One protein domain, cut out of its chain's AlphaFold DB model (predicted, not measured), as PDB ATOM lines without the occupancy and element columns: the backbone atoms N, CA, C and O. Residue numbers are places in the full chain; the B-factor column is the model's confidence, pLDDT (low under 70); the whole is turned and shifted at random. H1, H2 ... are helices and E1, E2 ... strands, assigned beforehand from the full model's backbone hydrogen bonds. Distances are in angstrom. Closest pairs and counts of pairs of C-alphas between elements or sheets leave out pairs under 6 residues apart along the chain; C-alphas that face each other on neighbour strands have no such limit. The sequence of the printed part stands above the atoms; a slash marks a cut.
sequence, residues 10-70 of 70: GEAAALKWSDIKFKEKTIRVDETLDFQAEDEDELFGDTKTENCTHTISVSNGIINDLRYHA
ATOM      1  N   GLY A  10     -16.899  14.588  35.220       72.56
ATOM      2  CA  GLY A  10     -17.559  13.343  34.805       72.56
ATOM      3  C   GLY A  10     -19.068  13.394  34.994       72.56
ATOM      4  O   GLY A  10     -19.813  13.053  34.083       72.56
ATOM      5  N   GLU A  11     -19.522  13.914  36.131       76.50
ATOM      6  CA  GLU A  11     -20.942  14.123  36.441       76.50
ATOM      7  C   GLU A  11     -21.585  15.098  35.454       76.50
ATOM      8  O   GLU A  11     -22.690  14.890  34.970       76.50
ATOM      9  N   ALA A  12     -20.863  16.156  35.095       80.94
ATOM     10  CA  ALA A  12     -21.349  17.134  34.135       80.94
ATOM     11  C   ALA A  12     -21.423  16.606  32.702       80.94
ATOM     12  O   ALA A  12     -22.297  17.024  31.950       80.94
ATOM     13  N   ALA A  13     -20.505  15.717  32.322       80.06
ATOM     14  CA  ALA A  13     -20.546  15.083  31.014       80.06
ATOM     15  C   ALA A  13     -21.639  14.014  30.930       80.06
ATOM     16  O   ALA A  13     -22.198  13.815  29.856       80.06
ATOM     17  N   ALA A  14     -21.950  13.344  32.043       82.06
ATOM     18  CA  ALA A  14     -23.008  12.339  32.115       82.06
ATOM     19  C   ALA A  14     -24.405  12.941  32.354       82.06
ATOM     20  O   ALA A  14     -25.397  12.219  32.285       82.06
ATOM     21  N   LEU A  15     -24.495  14.249  32.620       83.19
ATOM     22  CA  LEU A  15     -25.743  14.927  32.950       83.19
ATOM     23  C   LEU A  15     -26.742  14.887  31.786       83.19
ATOM     24  O   LEU A  15     -26.461  15.398  30.697       83.19
ATOM     25  N   LYS A  16     -27.952  14.379  32.037       84.94
ATOM     26  CA  LYS A  16     -29.038  14.371  31.050       84.94
ATOM     27  C   LYS A  16     -30.028  15.494  31.342       84.94
ATOM     28  O   LYS A  16     -30.268  15.887  32.484       84.94
ATOM     29  N   TRP A  17     -30.695  15.986  30.296       84.25
ATOM     30  CA  TRP A  17     -31.760  16.988  30.440       84.25
ATOM     31  C   TRP A  17     -32.914  16.516  31.340       84.25
ATOM     32  O   TRP A  17     -33.568  17.339  31.981       84.25
ATOM     33  N   SER A  18     -33.151  15.201  31.424       85.38
ATOM     34  CA  SER A  18     -34.138  14.578  32.320       85.38
ATOM     35  C   SER A  18     -33.855  14.804  33.805       85.38
ATOM     36  O   SER A  18     -34.788  14.789  34.619       85.38
ATOM     37  N   ASP A  19     -32.591  15.042  34.149       85.12
ATOM     38  CA  ASP A  19     -32.113  15.107  35.529       85.12
ATOM     39  C   ASP A  19     -32.188  16.539  36.082       85.12
ATOM     40  O   ASP A  19     -32.056  16.767  37.287       85.12
ATOM     41  N   ILE A  20     -32.485  17.513  35.213       87.50
ATOM     42  CA  ILE A  20     -32.643  18.927  35.555       87.50
ATOM     43  C   ILE A  20     -34.111  19.219  35.888       87.50
ATOM     44  O   ILE A  20     -35.010  19.178  35.043       87.50
ATOM     45  N   LYS A  21     -34.375  19.597  37.140       88.38
ATOM     46  CA  LYS A  21     -35.698  20.022  37.607       88.38
ATOM     47  C   LYS A  21     -35.784  21.543  37.622       88.38
ATOM     48  O   LYS A  21     -35.601  22.187  38.650       88.38
ATOM     49  N   PHE A  22     -36.156  22.139  36.487       83.62
ATOM     50  CA  PHE A  22     -36.246  23.602  36.336       83.62
ATOM     51  C   PHE A  22     -37.173  24.301  37.348       83.62
ATOM     52  O   PHE A  22     -36.897  25.426  37.759       83.62
ATOM     53  N   LYS A  23     -38.270  23.648  37.764       86.94
ATOM     54  CA  LYS A  23     -39.207  24.205  38.761       86.94
ATOM     55  C   LYS A  23     -38.590  24.288  40.155       86.94
ATOM     56  O   LYS A  23     -38.768  25.289  40.842       86.94
ATOM     57  N   GLU A  24     -37.883  23.236  40.551       88.00
ATOM     58  CA  GLU A  24     -37.262  23.100  41.874       88.00
ATOM     59  C   GLU A  24     -35.857  23.706  41.912       88.00
ATOM     60  O   GLU A  24     -35.322  23.949  42.989       88.00
ATOM     61  N   LYS A  25     -35.296  24.024  40.738       88.38
ATOM     62  CA  LYS A  25     -33.938  24.543  40.543       88.38
ATOM     63  C   LYS A  25     -32.898  23.594  41.115       88.38
ATOM     64  O   LYS A  25     -31.944  24.003  41.774       88.38
ATOM     65  N   THR A  26     -33.112  22.315  40.853       88.00
ATOM     66  CA  THR A  26     -32.251  21.235  41.303       88.00
ATOM     67  C   THR A  26     -31.758  20.426  40.116       88.00
ATOM     68  O   THR A  26     -32.439  20.307  39.093       88.00
ATOM     69  N   ILE A  27     -30.553  19.888  40.251       88.38
ATOM     70  CA  ILE A  27     -29.976  18.936  39.310       88.38
ATOM     71  C   ILE A  27     -29.705  17.657  40.086       88.38
ATOM     72  O   ILE A  27     -29.065  17.688  41.141       88.38
ATOM     73  N   ARG A  28     -30.234  16.549  39.581       87.31
ATOM     74  CA  ARG A  28     -29.941  15.220  40.097       87.31
ATOM     75  C   ARG A  28     -28.671  14.710  39.425       87.31
ATOM     76  O   ARG A  28     -28.539  14.796  38.213       87.31
ATOM     77  N   VAL A  29     -27.753  14.202  40.232       83.94
ATOM     78  CA  VAL A  29     -26.508  13.588  39.778       83.94
ATOM     79  C   VAL A  29     -26.555  12.141  40.213       83.94
ATOM     80  O   VAL A  29     -26.505  11.862  41.410       83.94
ATOM     81  N   ASP A  30     -26.709  11.230  39.267       81.38
ATOM     82  CA  ASP A  30     -26.704   9.786  39.501       81.38
ATOM     83  C   ASP A  30     -25.747   9.017  38.590       81.38
ATOM     84  O   ASP A  30     -25.531   7.834  38.826       81.38
ATOM     85  N   GLU A  31     -25.112   9.687  37.630       76.38
ATOM     86  CA  GLU A  31     -24.128   9.102  36.723       76.38
ATOM     87  C   GLU A  31     -22.875   9.990  36.648       76.38
ATOM     88  O   GLU A  31     -22.930  11.211  36.817       76.38
ATOM     89  N   THR A  32     -21.717   9.378  36.395       73.19
ATOM     90  CA  THR A  32     -20.461  10.083  36.113       73.19
ATOM     91  C   THR A  32     -19.749   9.391  34.963       73.19
ATOM     92  O   THR A  32     -19.614   8.174  34.964       73.19
ATOM     93  N   LEU A  33     -19.268  10.171  33.999       71.94
ATOM     94  CA  LEU A  33     -18.433   9.675  32.910       71.94
ATOM     95  C   LEU A  33     -16.982   9.556  33.373       71.94
ATOM     96  O   LEU A  33     -16.398  10.540  33.853       71.94
ATOM     97  N   ASP A  34     -16.395   8.370  33.210       69.62
ATOM     98  CA  ASP A  34     -14.960   8.181  33.395       69.62
ATOM     99  C   ASP A  34     -14.219   8.493  32.090       69.62
ATOM    100  O   ASP A  34     -14.287   7.770  31.103       69.62
ATOM    101  N   PHE A  35     -13.494   9.610  32.082       67.12
ATOM    102  CA  PHE A  35     -12.700  10.035  30.927       67.12
ATOM    103  C   PHE A  35     -11.410   9.230  30.740       67.12
ATOM    104  O   PHE A  35     -10.656   9.524  29.814       67.12
ATOM    105  N   GLN A  36     -11.102   8.306  31.651       67.50
ATOM    106  CA  GLN A  36      -9.953   7.410  31.540       67.50
ATOM    107  C   GLN A  36     -10.330   6.030  30.993       67.50
ATOM    108  O   GLN A  36      -9.437   5.202  30.858       67.50
ATOM    109  N   ALA A  37     -11.606   5.804  30.677       64.88
ATOM    110  CA  ALA A  37     -12.089   4.559  30.099       64.88
ATOM    111  C   ALA A  37     -11.438   4.264  28.741       64.88
ATOM    112  O   ALA A  37     -11.386   5.141  27.872       64.88
ATOM    113  N   GLU A  38     -10.965   3.029  28.560       65.88
ATOM    114  CA  GLU A  38     -10.382   2.577  27.291       65.88
ATOM    115  C   GLU A  38     -11.454   2.038  26.319       65.88
ATOM    116  O   GLU A  38     -11.267   2.125  25.104       65.88
ATOM    117  N   ASP A  39     -12.611   1.603  26.835       65.50
ATOM    118  CA  ASP A  39     -13.728   1.025  26.072       65.50
ATOM    119  C   ASP A  39     -15.103   1.587  26.503       65.50
ATOM    120  O   ASP A  39     -15.257   2.114  27.606       65.50
ATOM    121  N   GLU A  40     -16.140   1.459  25.657       62.38
ATOM    122  CA  GLU A  40     -17.518   1.914  25.968       62.38
ATOM    123  C   GLU A  40     -18.091   1.255  27.236       62.38
ATOM    124  O   GLU A  40     -18.821   1.897  27.995       62.38
ATOM    125  N   ASP A  41     -17.705   0.003  27.492       61.16
ATOM    126  CA  ASP A  41     -18.065  -0.734  28.704       61.16
ATOM    127  C   ASP A  41     -17.347  -0.205  29.953       61.16
ATOM    128  O   ASP A  41     -17.833  -0.431  31.048       61.16
ATOM    129  N   GLU A  42     -16.221   0.509  29.838       61.75
ATOM    130  CA  GLU A  42     -15.585   1.217  30.963       61.75
ATOM    131  C   GLU A  42     -16.075   2.666  31.071       61.75
ATOM    132  O   GLU A  42     -16.106   3.233  32.164       61.75
ATOM    133  N   LEU A  43     -16.516   3.251  29.951       61.84
ATOM    134  CA  LEU A  43     -17.053   4.610  29.863       61.84
ATOM    135  C   LEU A  43     -18.291   4.776  30.762       61.84
ATOM    136  O   LEU A  43     -18.486   5.830  31.373       61.84
ATOM    137  N   PHE A  44     -19.082   3.704  30.873       60.47
ATOM    138  CA  PHE A  44     -20.243   3.571  31.757       60.47
ATOM    139  C   PHE A  44     -20.117   2.392  32.739       60.47
ATOM    140  O   PHE A  44     -21.132   1.877  33.208       60.47
ATOM    141  N   GLY A  45     -18.892   1.933  33.012       50.06
ATOM    142  CA  GLY A  45     -18.651   0.602  33.563       50.06
ATOM    143  C   GLY A  45     -19.331   0.260  34.877       50.06
ATOM    144  O   GLY A  45     -19.598   1.118  35.723       50.06
ATOM    145  N   ASP A  46     -19.611  -1.042  35.018       47.59
ATOM    146  CA  ASP A  46     -20.348  -1.614  36.139       47.59
ATOM    147  C   ASP A  46     -19.785  -1.114  37.471       47.59
ATOM    148  O   ASP A  46     -18.602  -1.234  37.803       47.59
ATOM    149  N   THR A  47     -20.689  -0.492  38.216       43.22
ATOM    150  CA  THR A  47     -20.428   0.490  39.255       43.22
ATOM    151  C   THR A  47     -19.657  -0.128  40.415       43.22
ATOM    152  O   THR A  47     -20.236  -0.648  41.374       43.22
ATOM    153  N   LYS A  48     -18.323  -0.054  40.393       46.16
ATOM    154  CA  LYS A  48     -17.552  -0.313  41.604       46.16
ATOM    155  C   LYS A  48     -17.612   0.933  42.477       46.16
ATOM    156  O   LYS A  48     -16.861   1.884  42.290       46.16
ATOM    157  N   THR A  49     -18.473   0.824  43.486       44.28
ATOM    158  CA  THR A  49     -18.701   1.714  44.637       44.28
ATOM    159  C   THR A  49     -19.929   2.606  44.477       44.28
ATOM    160  O   THR A  49     -19.900   3.627  43.805       44.28
ATOM    161  N   GLU A  50     -21.007   2.162  45.127       48.56
ATOM    162  CA  GLU A  50     -22.073   2.962  45.738       48.56
ATOM    163  C   GLU A  50     -22.212   4.392  45.199       48.56
ATOM    164  O   GLU A  50     -21.631   5.342  45.724       48.56
ATOM    165  N   ASN A  51     -23.027   4.494  44.145       54.09
ATOM    166  CA  ASN A  51     -23.783   5.669  43.725       54.09
ATOM    167  C   ASN A  51     -23.869   6.741  44.814       54.09
ATOM    168  O   ASN A  51     -24.741   6.696  45.685       54.09
ATOM    169  N   CYS A  52     -23.025   7.764  44.722       58.84
ATOM    170  CA  CYS A  52     -23.262   8.998  45.453       58.84
ATOM    171  C   CYS A  52     -24.324   9.795  44.683       58.84
ATOM    172  O   CYS A  52     -24.042  10.852  44.119       58.84
ATOM    173  N   THR A  53     -25.540   9.241  44.596       72.69
ATOM    174  CA  THR A  53     -26.675   9.949  44.014       72.69
ATOM    175  C   THR A  53     -26.982  11.133  44.910       72.69
ATOM    176  O   THR A  53     -27.426  10.966  46.048       72.69
ATOM    177  N   HIS A  54     -26.737  12.335  44.412       81.75
ATOM    178  CA  HIS A  54     -26.964  13.553  45.170       81.75
ATOM    179  C   HIS A  54     -27.708  14.577  44.322       81.75
ATOM    180  O   HIS A  54     -27.762  14.509  43.095       81.75
ATOM    181  N   THR A  55     -28.373  15.504  45.001       86.44
ATOM    182  CA  THR A  55     -29.106  16.591  44.359       86.44
ATOM    183  C   THR A  55     -28.436  17.895  44.732       86.44
ATOM    184  O   THR A  55     -28.267  18.187  45.916       86.44
ATOM    185  N   ILE A  56     -28.067  18.677  43.726       87.19
ATOM    186  CA  ILE A  56     -27.505  20.011  43.914       87.19
ATOM    187  C   ILE A  56     -28.572  21.061  43.628       87.19
ATOM    188  O   ILE A  56     -29.301  20.981  42.637       87.19
ATOM    189  N   SER A  57     -28.667  22.057  44.501       87.44
ATOM    190  CA  SER A  57     -29.484  23.245  44.256       87.44
ATOM    191  C   SER A  57     -28.666  24.248  43.457       87.44
ATOM    192  O   SER A  57     -27.535  24.560  43.824       87.44
ATOM    193  N   VAL A  58     -29.241  24.773  42.380       85.81
ATOM    194  CA  VAL A  58     -28.561  25.694  41.465       85.81
ATOM    195  C   VAL A  58     -29.220  27.069  41.460       85.81
ATOM    196  O   VAL A  58     -30.406  27.234  41.756       85.81
ATOM    197  N   SER A  59     -28.431  28.093  41.139       85.56
ATOM    198  CA  SER A  59     -28.909  29.474  41.077       85.56
ATOM    199  C   SER A  59     -29.837  29.703  39.874       85.56
ATOM    200  O   SER A  59     -29.841  28.955  38.894       85.56
ATOM    201  N   ASN A  60     -30.609  30.795  39.917       83.44
ATOM    202  CA  ASN A  60     -31.443  31.213  38.783       83.44
ATOM    203  C   ASN A  60     -30.630  31.476  37.506       83.44
ATOM    204  O   ASN A  60     -31.168  31.301  36.419       83.44
ATOM    205  N   GLY A  61     -29.367  31.902  37.634       84.62
ATOM    206  CA  GLY A  61     -28.483  32.137  36.490       84.62
ATOM    207  C   GLY A  61     -28.244  30.848  35.713       84.62
ATOM    208  O   GLY A  61     -28.600  30.766  34.545       84.62
ATOM    209  N   ILE A  62     -27.797  29.799  36.410       82.25
ATOM    210  CA  ILE A  62     -27.570  28.470  35.826       82.25
ATOM    211  C   ILE A  62     -28.846  27.895  35.207       82.25
ATOM    212  O   ILE A  62     -28.804  27.326  34.122       82.25
ATOM    213  N   ILE A  63     -29.991  28.059  35.870       83.75
ATOM    214  CA  ILE A  63     -31.280  27.577  35.354       83.75
ATOM    215  C   ILE A  63     -31.682  28.295  34.067       83.75
ATOM    216  O   ILE A  63     -32.186  27.652  33.147       83.75
ATOM    217  N   ASN A  64     -31.459  29.605  33.986       84.69
ATOM    218  CA  ASN A  64     -31.749  30.372  32.781       84.69
ATOM    219  C   ASN A  64     -30.788  30.020  31.643       84.69
ATOM    220  O   ASN A  64     -31.250  29.855  30.517       84.69
ATOM    221  N   ASP A  65     -29.502  29.832  31.939       83.94
ATOM    222  CA  ASP A  65     -28.505  29.392  30.961       83.94
ATOM    223  C   ASP A  65     -28.845  27.991  30.428       83.94
ATOM    224  O   ASP A  65     -28.902  27.780  29.219       83.94
ATOM    225  N   LEU A  66     -29.171  27.039  31.313       81.31
ATOM    226  CA  LEU A  66     -29.620  25.699  30.923       81.31
ATOM    227  C   LEU A  66     -30.890  25.757  30.071       81.31
ATOM    228  O   LEU A  66     -30.995  25.038  29.088       81.31
ATOM    229  N   ARG A  67     -31.840  26.636  30.406       79.00
ATOM    230  CA  ARG A  67     -33.065  26.825  29.619       79.00
ATOM    231  C   ARG A  67     -32.801  27.450  28.247       79.00
ATOM    232  O   ARG A  67     -33.576  27.219  27.331       79.00
ATOM    233  N   TYR A  68     -31.760  28.268  28.119       82.81
ATOM    234  CA  TYR A  68     -31.371  28.883  26.851       82.81
ATOM    235  C   TYR A  68     -30.714  27.877  25.893       82.81
ATOM    236  O   TYR A  68     -30.792  28.045  24.678       82.81
ATOM    237  N   HIS A  69     -30.086  26.832  26.437       75.25
ATOM    238  CA  HIS A  69     -29.373  25.800  25.681       75.25
ATOM    239  C   HIS A  69     -30.139  24.468  25.519       75.25
ATOM    240  O   HIS A  69     -29.589  23.551  24.909       75.25
ATOM    241  N   ALA A  70     -31.363  24.364  26.052       60.47
ATOM    242  CA  ALA A  70     -32.270  23.212  25.921       60.47
ATOM    243  C   ALA A  70     -33.187  23.341  24.697       60.47
ATOM    244  O   ALA A  70     -33.429  22.305  24.039       60.47
TER     245      ALA A  70
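This is residues 10 to 70 of the 70 residues of the protein "Phage integrase family protein" of Paenibacillus barcinonensis (UniProt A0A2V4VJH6). A two-stranded antiparallel ribbon, E1 and E2, opens at one end into a wide loop, residues 30 to 53, that goes out to the short helix H2 and comes back. H3 is at the opposite end of the long axis from H2, and the short helix H1 is near the middle. The printed part has 61 residues, with three named helices and two named strands in the order H1, E1, H2, E2, H3; the class is mixed, with 27 residues, under half, in named elements. It is loose, with a radius of gyration of the C-alphas of 13.3 A, and elongated, spanning 36 by 23 by 15 A.

H1, residues 10 to 14, comes nearest to E1, residues 26 to 29, at the C-alphas of Glu 11 and Val 29, 6.5 A apart. Before E1, residues 20 to 21 form a short antiparallel pairing with residues 26 to 27 of E1. E1 and E2, residues 54 to 57, are antiparallel neighbours, with 154 degrees between their directions; N 27 and O 56, 2.9 A, and N 54 and O 29, 3.0 A, are within hydrogen-bond range. H2, residues 40 to 43, and H3, residues 60 to 69, are apart, and H1 is apart from both. Every O i to N i+4 pair is within hydrogen-bond range in H1 and H3; H2 is too short for such a pair.

H1 begins at C-alpha 10 (-17.559, 13.343, 34.805). E1 is 9.7 A long, H2 4.8 A and E2 10.1 A. H3, 14.3 A long, ends at C-alpha 69 (-29.373, 25.800, 25.681).

The C-alphas farthest apart, those of Lys 23 and Glu 38, are 37.8 A apart. The link from H1 to E1 is long, and the printed part has no cut. The pLDDT is under 70 at residues 34 to 52 and residue 70.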